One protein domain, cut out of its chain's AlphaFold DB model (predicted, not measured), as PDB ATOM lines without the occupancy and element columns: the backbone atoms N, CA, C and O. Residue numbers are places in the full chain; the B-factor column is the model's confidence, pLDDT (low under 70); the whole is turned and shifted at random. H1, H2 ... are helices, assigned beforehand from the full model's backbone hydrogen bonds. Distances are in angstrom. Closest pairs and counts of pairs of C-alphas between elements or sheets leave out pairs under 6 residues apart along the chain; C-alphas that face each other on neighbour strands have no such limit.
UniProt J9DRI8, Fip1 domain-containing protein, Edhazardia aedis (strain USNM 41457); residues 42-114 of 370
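What this domain is: This is residues 42 to 114 of the 370 residues of the protein "Fip1 domain-containing protein" of Edhazardia aedis (strain USNM 41457) (UniProt J9DRI8). The model has little regular structure: one long helix, H2, with a long winding loop, residues 46 to 85, that passes beside it, runs out beyond its first end and folds back into it. A short helix, H1, begins the loop, and residues 101 to 106 and 108 to 114 stick out as a tail. The printed part has 73 residues, 20 of them in H1 and H2, with no named strand: all helix, loose, radius of gyration of the C-alphas 14.9 A, spans 44 by 31 by 23 A.

How they stand to each other: H1, residues 42 to 45, and H2, residues 86 to 101, are apart. Between them, residues 50 to 51 pair antiparallel with residues 54 to 55. Every O i to N i+4 pair in H2 is within hydrogen-bond range; H1 is too short for such a pair.

Where its parts are: H1 begins at C-alpha 42 (27.952, 32.066, -31.265). H2, 22.6 A long, ends at C-alpha 101 (38.396, 22.864, -42.014).

The domain as a whole: The C-alphas farthest apart, Gly 73 and Gly 104, are 44.6 A apart. The printed part has no cut; the H1 to H2 link is long, 40 residues. Confidence is under 70 in 23 residues, among them 42 to 47 and 101 to 114.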
ATOM      1  N   PRO A  42      26.767  32.466 -30.504       45.62
ATOM      2  CA  PRO A  42      27.952  32.066 -31.265       45.62
ATOM      3  C   PRO A  42      29.142  31.668 -30.366       45.62
ATOM      4  O   PRO A  42      30.257  31.523 -30.840       45.62
ATOM      5  N   ILE A  43      28.950  31.464 -29.059       43.50
ATOM      6  CA  ILE A  43      30.043  31.177 -28.116       43.50
ATOM      7  C   ILE A  43      30.571  29.728 -28.254       43.50
ATOM      8  O   ILE A  43      31.681  29.436 -27.823       43.50
ATOM      9  N   LEU A  44      29.860  28.830 -28.952       44.72
ATOM     10  CA  LEU A  44      30.331  27.458 -29.233       44.72
ATOM     11  C   LEU A  44      31.269  27.331 -30.450       44.72
ATOM     12  O   LEU A  44      31.567  26.215 -30.887       44.72
ATOM     13  N   THR A  45      31.749  28.438 -31.019       50.19
ATOM     14  CA  THR A  45      32.763  28.392 -32.087       50.19
ATOM     15  C   THR A  45      34.179  28.702 -31.614       50.19
ATOM     16  O   THR A  45      35.107  28.360 -32.338       50.19
ATOM     17  N   GLN A  46      34.376  29.285 -30.422       54.88
ATOM     18  CA  GLN A  46      35.708  29.751 -30.003       54.88
ATOM     19  C   GLN A  46      36.472  28.771 -29.098       54.88
ATOM     20  O   GLN A  46      37.698  28.797 -29.092       54.88
ATOM     21  N   TYR A  47      35.779  27.911 -28.345       61.50
ATOM     22  CA  TYR A  47      36.417  26.969 -27.420       61.50
ATOM     23  C   TYR A  47      36.023  25.533 -27.762       61.50
ATOM     24  O   TYR A  47      34.899  25.100 -27.501       61.50
ATOM     25  N   ILE A  48      36.948  24.811 -28.393       70.88
ATOM     26  CA  ILE A  48      36.834  23.373 -28.628       70.88
ATOM     27  C   ILE A  48      37.482  22.687 -27.420       70.88
ATOM     28  O   ILE A  48      38.634  22.995 -27.115       70.88
ATOM     29  N   PRO A  49      36.772  21.803 -26.698       75.25
ATOM     30  CA  PRO A  49      37.384  21.065 -25.604       75.25
ATOM     31  C   PRO A  49      38.519  20.193 -26.150       75.25
ATOM     32  O   PRO A  49      38.389  19.596 -27.221       75.25
ATOM     33  N   GLN A  50      39.627  20.137 -25.416       78.94
ATOM     34  CA  GLN A  50      40.822  19.395 -25.806       78.94
ATOM     35  C   GLN A  50      41.050  18.214 -24.867       78.94
ATOM     36  O   GLN A  50      40.907  18.336 -23.651       78.94
ATOM     37  N   ILE A  51      41.428  17.079 -25.443       74.38
ATOM     38  CA  ILE A  51      41.880  15.881 -24.737       74.38
ATOM     39  C   ILE A  51      43.359  15.724 -25.078       74.38
ATOM     40  O   ILE A  51      43.713  15.663 -26.253       74.38
ATOM     41  N   ASN A  52      44.233  15.696 -24.071       73.88
ATOM     42  CA  ASN A  52      45.686  15.590 -24.266       73.88
ATOM     43  C   ASN A  52      46.237  16.625 -25.275       73.88
ATOM     44  O   ASN A  52      47.016  16.285 -26.162       73.88
ATOM     45  N   ASN A  53      45.794  17.886 -25.171       74.88
ATOM     46  CA  ASN A  53      46.131  18.995 -26.083       74.88
ATOM     47  C   ASN A  53      45.700  18.801 -27.551       74.88
ATOM     48  O   ASN A  53      46.132  19.550 -28.423       74.88
ATOM     49  N   THR A  54      44.845  17.816 -27.828       75.06
ATOM     50  CA  THR A  54      44.241  17.585 -29.143       75.06
ATOM     51  C   THR A  54      42.770  17.954 -29.082       75.06
ATOM     52  O   THR A  54      42.075  17.595 -28.130       75.06
ATOM     53  N   ASP A  55      42.274  18.667 -30.088       80.00
ATOM     54  CA  ASP A  55      40.852  18.975 -30.206       80.00
ATOM     55  C   ASP A  55      40.020  17.690 -30.136       80.00
ATOM     56  O   ASP A  55      40.354  16.686 -30.763       80.00
ATOM     57  N   ILE A  56      38.900  17.719 -29.412       81.56
ATOM     58  CA  ILE A  56      38.038  16.539 -29.220       81.56
ATOM     59  C   ILE A  56      37.597  15.879 -30.540       81.56
ATOM     60  O   ILE A  56      37.302  14.687 -30.573       81.56
ATOM     61  N   PHE A  57      37.543  16.648 -31.632       78.12
ATOM     62  CA  PHE A  57      37.161  16.167 -32.961       78.12
ATOM     63  C   PHE A  57      38.331  15.571 -33.758       78.12
ATOM     64  O   PHE A  57      38.087  14.821 -34.702       78.12
ATOM     65  N   ASP A  58      39.569  15.904 -33.391       73.31
ATOM     66  CA  ASP A  58      40.802  15.371 -33.984       73.31
ATOM     67  C   ASP A  58      41.431  14.263 -33.120       73.31
ATOM     68  O   ASP A  58      42.366  13.591 -33.554       73.31
ATOM     69  N   PHE A  59      40.908  14.044 -31.912       74.00
ATOM     70  CA  PHE A  59      41.356  12.995 -31.009       74.00
ATOM     71  C   PHE A  59      40.975  11.599 -31.531       74.00
ATOM     72  O   PHE A  59      39.796  11.285 -31.724       74.00
ATOM     73  N   ASP A  60      41.973  10.732 -31.725       73.06
ATOM     74  CA  ASP A  60      41.747   9.343 -32.120       73.06
ATOM     75  C   ASP A  60      41.387   8.482 -30.901       73.06
ATOM     76  O   ASP A  60      42.236   8.131 -30.084       73.06
ATOM     77  N   LEU A  61      40.119   8.080 -30.809       70.69
ATOM     78  CA  LEU A  61      39.610   7.196 -29.753       70.69
ATOM     79  C   LEU A  61      40.294   5.823 -29.709       70.69
ATOM     80  O   LEU A  61      40.144   5.107 -28.723       70.69
ATOM     81  N   ASN A  62      41.006   5.415 -30.762       68.50
ATOM     82  CA  ASN A  62      41.766   4.166 -30.760       68.50
ATOM     83  C   ASN A  62      43.091   4.276 -29.996       68.50
ATOM     84  O   ASN A  62      43.680   3.248 -29.681       68.50
ATOM     85  N   THR A  63      43.531   5.493 -29.666       67.50
ATOM     86  CA  THR A  63      44.701   5.730 -28.803       67.50
ATOM     87  C   THR A  63      44.399   5.505 -27.324       67.50
ATOM     88  O   THR A  63      45.317   5.427 -26.512       67.50
ATOM     89  N   ILE A  64      43.119   5.380 -26.962       74.44
ATOM     90  CA  ILE A  64      42.713   5.029 -25.607       74.44
ATOM     91  C   ILE A  64      42.949   3.526 -25.419       74.44
ATOM     92  O   ILE A  64      42.232   2.707 -25.997       74.44
ATOM     93  N   GLU A  65      43.949   3.184 -24.603       64.88
ATOM     94  CA  GLU A  65      44.351   1.798 -24.313       64.88
ATOM     95  C   GLU A  65      43.233   0.986 -23.647       64.88
ATOM     96  O   GLU A  65      43.027  -0.182 -23.972       64.88
ATOM     97  N   GLU A  66      42.468   1.611 -22.752       73.75
ATOM     98  CA  GLU A  66      41.349   0.975 -22.068       73.75
ATOM     99  C   GLU A  66      40.052   1.713 -22.389       73.75
ATOM    100  O   GLU A  66      39.844   2.848 -21.972       73.75
ATOM    101  N   LYS A  67      39.161   1.055 -23.137       82.50
ATOM    102  CA  LYS A  67      37.818   1.559 -23.443       82.50
ATOM    103  C   LYS A  67      36.838   1.001 -22.411       82.50
ATOM    104  O   LYS A  67      36.323  -0.101 -22.612       82.50
ATOM    105  N   PRO A  68      36.579   1.703 -21.294       78.56
ATOM    106  CA  PRO A  68      35.773   1.163 -20.201       78.56
ATOM    107  C   PRO A  68      34.334   0.836 -20.630       78.56
ATOM    108  O   PRO A  68      33.751  -0.098 -20.090       78.56
ATOM    109  N   TRP A  69      33.810   1.512 -21.659       85.06
ATOM    110  CA  TRP A  69      32.502   1.229 -22.264       85.06
ATOM    111  C   TRP A  69      32.428  -0.096 -23.044       85.06
ATOM    112  O   TRP A  69      31.335  -0.520 -23.403       85.06
ATOM    113  N   LEU A  70      33.555  -0.766 -23.326       82.81
ATOM    114  CA  LEU A  70      33.570  -2.104 -23.941       82.81
ATOM    115  C   LEU A  70      33.531  -3.239 -22.909       82.81
ATOM    116  O   LEU A  70      33.421  -4.407 -23.287       82.81
ATOM    117  N   LYS A  71      33.647  -2.929 -21.610       83.44
ATOM    118  CA  LYS A  71      33.602  -3.954 -20.564       83.44
ATOM    119  C   LYS A  71      32.201  -4.577 -20.494       83.44
ATOM    120  O   LYS A  71      31.207  -3.858 -20.594       83.44
ATOM    121  N   PRO A  72      32.090  -5.901 -20.285       79.06
ATOM    122  CA  PRO A  72      30.791  -6.540 -20.119       79.06
ATOM    123  C   PRO A  72      30.068  -5.943 -18.905       79.06
ATOM    124  O   PRO A  72      30.615  -5.917 -17.805       79.06
ATOM    125  N   GLY A  73      28.844  -5.459 -19.118       83.19
ATOM    126  CA  GLY A  73      28.039  -4.801 -18.085       83.19
ATOM    127  C   GLY A  73      28.248  -3.289 -17.957       83.19
ATOM    128  O   GLY A  73      27.588  -2.685 -17.117       83.19
ATOM    129  N   ALA A  74      29.114  -2.673 -18.769       83.00
ATOM    130  CA  ALA A  74      29.171  -1.218 -18.885       83.00
ATOM    131  C   ALA A  74      27.950  -0.694 -19.658       83.00
ATOM    132  O   ALA A  74      27.575  -1.263 -20.686       83.00
ATOM    133  N   ASP A  75      27.345   0.387 -19.169       83.00
ATOM    134  CA  ASP A  75      26.300   1.099 -19.897       83.00
ATOM    135  C   ASP A  75      26.937   2.140 -20.822       83.00
ATOM    136  O   ASP A  75      27.829   2.888 -20.424       83.00
ATOM    137  N   ILE A  76      26.487   2.195 -22.074       79.19
ATOM    138  CA  ILE A  76      26.965   3.179 -23.048       79.19
ATOM    139  C   ILE A  76      26.499   4.595 -22.683       79.19
ATOM    140  O   ILE A  76      27.212   5.558 -22.974       79.19
ATOM    141  N   GLU A  77      25.347   4.725 -22.009       85.75
ATOM    142  CA  GLU A  77      24.765   6.016 -21.614       85.75
ATOM    143  C   GLU A  77      25.619   6.754 -20.568       85.75
ATOM    144  O   GLU A  77      25.575   7.983 -20.499       85.75
ATOM    145  N   ASP A  78      26.462   6.032 -19.822       86.06
ATOM    146  CA  ASP A  78      27.408   6.617 -18.863       86.06
ATOM    147  C   ASP A  78      28.576   7.345 -19.553       86.06
ATOM    148  O   ASP A  78      29.213   8.220 -18.962       86.06
ATOM    149  N   TYR A  79      28.859   7.006 -20.817       82.88
ATOM    150  CA  TYR A  79      30.007   7.522 -21.571       82.88
ATOM    151  C   TYR A  79      29.600   8.411 -22.751       82.88
ATOM    152  O   TYR A  79      30.324   9.349 -23.093       82.88
ATOM    153  N   PHE A  80      28.446   8.149 -23.367       84.25
ATOM    154  CA  PHE A  80      27.984   8.852 -24.559       84.25
ATOM    155  C   PHE A  80      26.590   9.450 -24.358       84.25
ATOM    156  O   PHE A  80      25.606   8.768 -24.091       84.25
ATOM    157  N   ASN A  81      26.496  10.764 -24.563       84.19
ATOM    158  CA  ASN A  81      25.227  11.487 -24.551       84.19
ATOM    159  C   ASN A  81      24.529  11.427 -25.918       84.19
ATOM    160  O   ASN A  81      25.127  11.077 -26.935       84.19
ATOM    161  N   TYR A  82      23.259  11.839 -25.954       85.19
ATOM    162  CA  TYR A  82      22.448  11.943 -27.179       85.19
ATOM    163  C   TYR A  82      22.199  10.614 -27.908       85.19
ATOM    164  O   TYR A  82      21.822  10.617 -29.078       85.19
ATOM    165  N   GLY A  83      22.376   9.485 -27.215       83.06
ATOM    166  CA  GLY A  83      22.239   8.157 -27.809       83.06
ATOM    167  C   GLY A  83      23.353   7.824 -28.799       83.06
ATOM    168  O   GLY A  83      23.146   6.986 -29.676       83.06
ATOM    169  N   PHE A  84      24.502   8.501 -28.699       82.44
ATOM    170  CA  PHE A  84      25.689   8.087 -29.428       82.44
ATOM    171  C   PHE A  84      26.271   6.797 -28.846       82.44
ATOM    172  O   PHE A  84      26.120   6.476 -27.674       82.44
ATOM    173  N   ASP A  85      26.966   6.082 -29.712       84.62
ATOM    174  CA  ASP A  85      27.880   4.993 -29.407       84.62
ATOM    175  C   ASP A  85      29.269   5.356 -29.963       84.62
ATOM    176  O   ASP A  85      29.449   6.400 -30.602       84.62
ATOM    177  N   GLU A  86      30.270   4.498 -29.757       84.69
ATOM    178  CA  GLU A  86      31.631   4.776 -30.232       84.69
ATOM    179  C   GLU A  86      31.681   5.046 -31.751       84.69
ATOM    180  O   GLU A  86      32.421   5.919 -32.213       84.69
ATOM    181  N   ASN A  87      30.884   4.321 -32.539       82.00
ATOM    182  CA  ASN A  87      30.911   4.405 -33.997       82.00
ATOM    183  C   ASN A  87      30.255   5.693 -34.521       82.00
ATOM    184  O   ASN A  87      30.834   6.423 -35.328       82.00
ATOM    185  N   SER A  88      29.057   6.010 -34.038       83.44
ATOM    186  CA  SER A  88      28.338   7.233 -34.402       83.44
ATOM    187  C   SER A  88      29.061   8.490 -33.914       83.44
ATOM    188  O   SER A  88      29.102   9.488 -34.640       83.44
ATOM    189  N   TRP A  89      29.726   8.424 -32.757       84.06
ATOM    190  CA  TRP A  89      30.586   9.499 -32.267       84.06
ATOM    191  C   TRP A  89      31.802   9.737 -33.179       84.06
ATOM    192  O   TRP A  89      32.064  10.879 -33.564       84.06
ATOM    193  N   LYS A  90      32.490   8.680 -33.639       81.88
ATOM    194  CA  LYS A  90      33.595   8.791 -34.620       81.88
ATOM    195  C   LYS A  90      33.161   9.469 -35.923       81.88
ATOM    196  O   LYS A  90      33.863  10.341 -36.450       81.88
ATOM    197  N   MET A  91      31.986   9.107 -36.436       81.50
ATOM    198  CA  MET A  91      31.429   9.719 -37.648       81.50
ATOM    199  C   MET A  91      31.080  11.194 -37.431       81.50
ATOM    200  O   MET A  91      31.347  12.034 -38.297       81.50
ATOM    201  N   TYR A  92      30.536  11.530 -36.261       81.56
ATOM    202  CA  TYR A  92      30.265  12.912 -35.883       81.56
ATOM    203  C   TYR A  92      31.548  13.753 -35.818       81.56
ATOM    204  O   TYR A  92      31.596  14.823 -36.431       81.56
ATOM    205  N   CYS A  93      32.607  13.259 -35.169       82.12
ATOM    206  CA  CYS A  93      33.911  13.930 -35.127       82.12
ATOM    207  C   CYS A  93      34.482  14.152 -36.533       82.12
ATOM    208  O   CYS A  93      34.913  15.256 -36.865       82.12
ATOM    209  N   THR A  94      34.383  13.146 -37.407       80.19
ATOM    210  CA  THR A  94      34.825  13.255 -38.806       80.19
ATOM    211  C   THR A  94      34.087  14.370 -39.545       80.19
ATOM    212  O   THR A  94      34.719  15.201 -40.202       80.19
ATOM    213  N   ARG A  95      32.758  14.444 -39.396       79.75
ATOM    214  CA  ARG A  95      31.941  15.511 -39.992       79.75
ATOM    215  C   ARG A  95      32.301  16.885 -39.427       79.75
ATOM    216  O   ARG A  95      32.423  17.839 -40.189       79.75
ATOM    217  N   GLN A  96      32.502  16.992 -38.114       79.25
ATOM    218  CA  GLN A  96      32.911  18.241 -37.462       79.25
ATOM    219  C   GLN A  96      34.268  18.733 -37.965       79.25
ATOM    220  O   GLN A  96      34.426  19.923 -38.226       79.25
ATOM    221  N   ARG A  97      35.225  17.825 -38.167       77.19
ATOM    222  CA  ARG A  97      36.541  18.143 -38.725       77.19
ATOM    223  C   ARG A  97      36.443  18.702 -40.143       77.19
ATOM    224  O   ARG A  97      37.100  19.694 -40.443       77.19
ATOM    225  N   VAL A  98      35.613  18.097 -40.996       75.62
ATOM    226  CA  VAL A  98      35.358  18.587 -42.364       75.62
ATOM    227  C   VAL A  98      34.739  19.982 -42.313       75.62
ATOM    228  O   VAL A  98      35.329  20.921 -42.835       75.62
ATOM    229  N   LEU A  99      33.644  20.155 -41.567       73.81
ATOM    230  CA  LEU A  99      32.964  21.448 -41.434       73.81
ATOM    231  C   LEU A  99      33.897  22.553 -40.918       73.81
ATOM    232  O   LEU A  99      33.869  23.672 -41.415       73.81
ATOM    233  N   ARG A 100      34.751  22.245 -39.937       70.88
ATOM    234  CA  ARG A 100      35.658  23.229 -39.328       70.88
ATOM    235  C   ARG A 100      36.853  23.568 -40.210       70.88
ATOM    236  O   ARG A 100      37.259  24.728 -40.224       70.88
ATOM    237  N   LYS A 101      37.375  22.609 -40.981       68.25
ATOM    238  CA  LYS A 101      38.396  22.864 -42.014       68.25
ATOM    239  C   LYS A 101      37.827  23.642 -43.201       68.25
ATOM    240  O   LYS A 101      38.537  24.435 -43.810       68.25
ATOM    241  N   GLU A 102      36.545  23.449 -43.500       61.94
ATOM    242  CA  GLU A 102      35.845  24.068 -44.628       61.94
ATOM    243  C   GLU A 102      35.162  25.400 -44.296       61.94
ATOM    244  O   GLU A 102      34.558  25.997 -45.185       61.94
ATOM    245  N   ASN A 103      35.312  25.939 -43.081       52.41
ATOM    246  CA  ASN A 103      34.754  27.230 -42.638       52.41
ATOM    247  C   ASN A 103      35.279  28.482 -43.391       52.41
ATOM    248  O   ASN A 103      35.198  29.601 -42.890       52.41
ATOM    249  N   GLY A 104      35.756  28.326 -44.626       52.00
ATOM    250  CA  GLY A 104      35.769  29.378 -45.638       52.00
ATOM    251  C   GLY A 104      34.573  29.356 -46.603       52.00
ATOM    252  O   GLY A 104      34.349  30.371 -47.258       52.00
ATOM    253  N   LYS A 105      33.808  28.257 -46.739       42.56
ATOM    254  CA  LYS A 105      32.605  28.178 -47.597       42.56
ATOM    255  C   LYS A 105      31.613  27.126 -47.078       42.56
ATOM    256  O   LYS A 105      31.996  25.973 -46.917       42.56
ATOM    257  N   PRO A 106      30.326  27.465 -46.884       40.84
ATOM    258  CA  PRO A 106      29.335  26.471 -46.502       40.84
ATOM    259  C   PRO A 106      29.108  25.506 -47.673       40.84
ATOM    260  O   PRO A 106      28.670  25.928 -48.744       40.84
ATOM    261  N   LEU A 107      29.330  24.204 -47.467       49.94
ATOM    262  CA  LEU A 107      28.863  23.133 -48.362       49.94
ATOM    263  C   LEU A 107      27.327  22.966 -48.309       49.94
ATOM    264  O   LEU A 107      26.794  21.862 -48.281       49.94
ATOM    265  N   PHE A 108      26.576  24.067 -48.351       45.72
ATOM    266  CA  PHE A 108      25.173  24.051 -48.764       45.72
ATOM    267  C   PHE A 108      25.121  24.214 -50.284       45.72
ATOM    268  O   PHE A 108      24.685  25.221 -50.831       45.72
ATOM    269  N   GLY A 109      25.639  23.193 -50.958       38.75
ATOM    270  CA  GLY A 109      25.729  23.090 -52.407       38.75
ATOM    271  C   GLY A 109      25.813  21.624 -52.799       38.75
ATOM    272  O   GLY A 109      26.856  21.174 -53.248       38.75
ATOM    273  N   VAL A 110      24.729  20.894 -52.516       45.31
ATOM    274  CA  VAL A 110      24.344  19.571 -53.039       45.31
ATOM    275  C   VAL A 110      25.499  18.760 -53.644       45.31
ATOM    276  O   VAL A 110      25.709  18.759 -54.856       45.31
ATOM    277  N   LYS A 111      26.181  17.981 -52.804       41.19
ATOM    278  CA  LYS A 111      26.751  16.701 -53.227       41.19
ATOM    279  C   LYS A 111      26.117  15.622 -52.366       41.19
ATOM    280  O   LYS A 111      26.017  15.782 -51.154       41.19
ATOM    281  N   ARG A 112      25.561  14.608 -53.028       43.69
ATOM    282  CA  ARG A 112      24.897  13.475 -52.375       43.69
ATOM    283  C   ARG A 112      25.930  12.722 -51.538       43.69
ATOM    284  O   ARG A 112      27.119  12.778 -51.848       43.69
ATOM    285  N   ASP A 113      25.455  12.010 -50.523       45.56
ATOM    286  CA  ASP A 113      26.263  11.202 -49.595       45.56
ATOM    287  C   ASP A 113      27.214  10.200 -50.298       45.56
ATOM    288  O   ASP A 113      28.178   9.724 -49.702       45.56
ATOM    289  N   ASP A 114      26.991   9.939 -51.589       46.44
ATOM    290  CA  ASP A 114      27.791   9.070 -52.452       46.44
ATOM    291  C   ASP A 114      29.180   9.635 -52.829       46.44
ATOM    292  O   ASP A 114      30.112   8.865 -53.045       46.44
TER     293      ASP A 114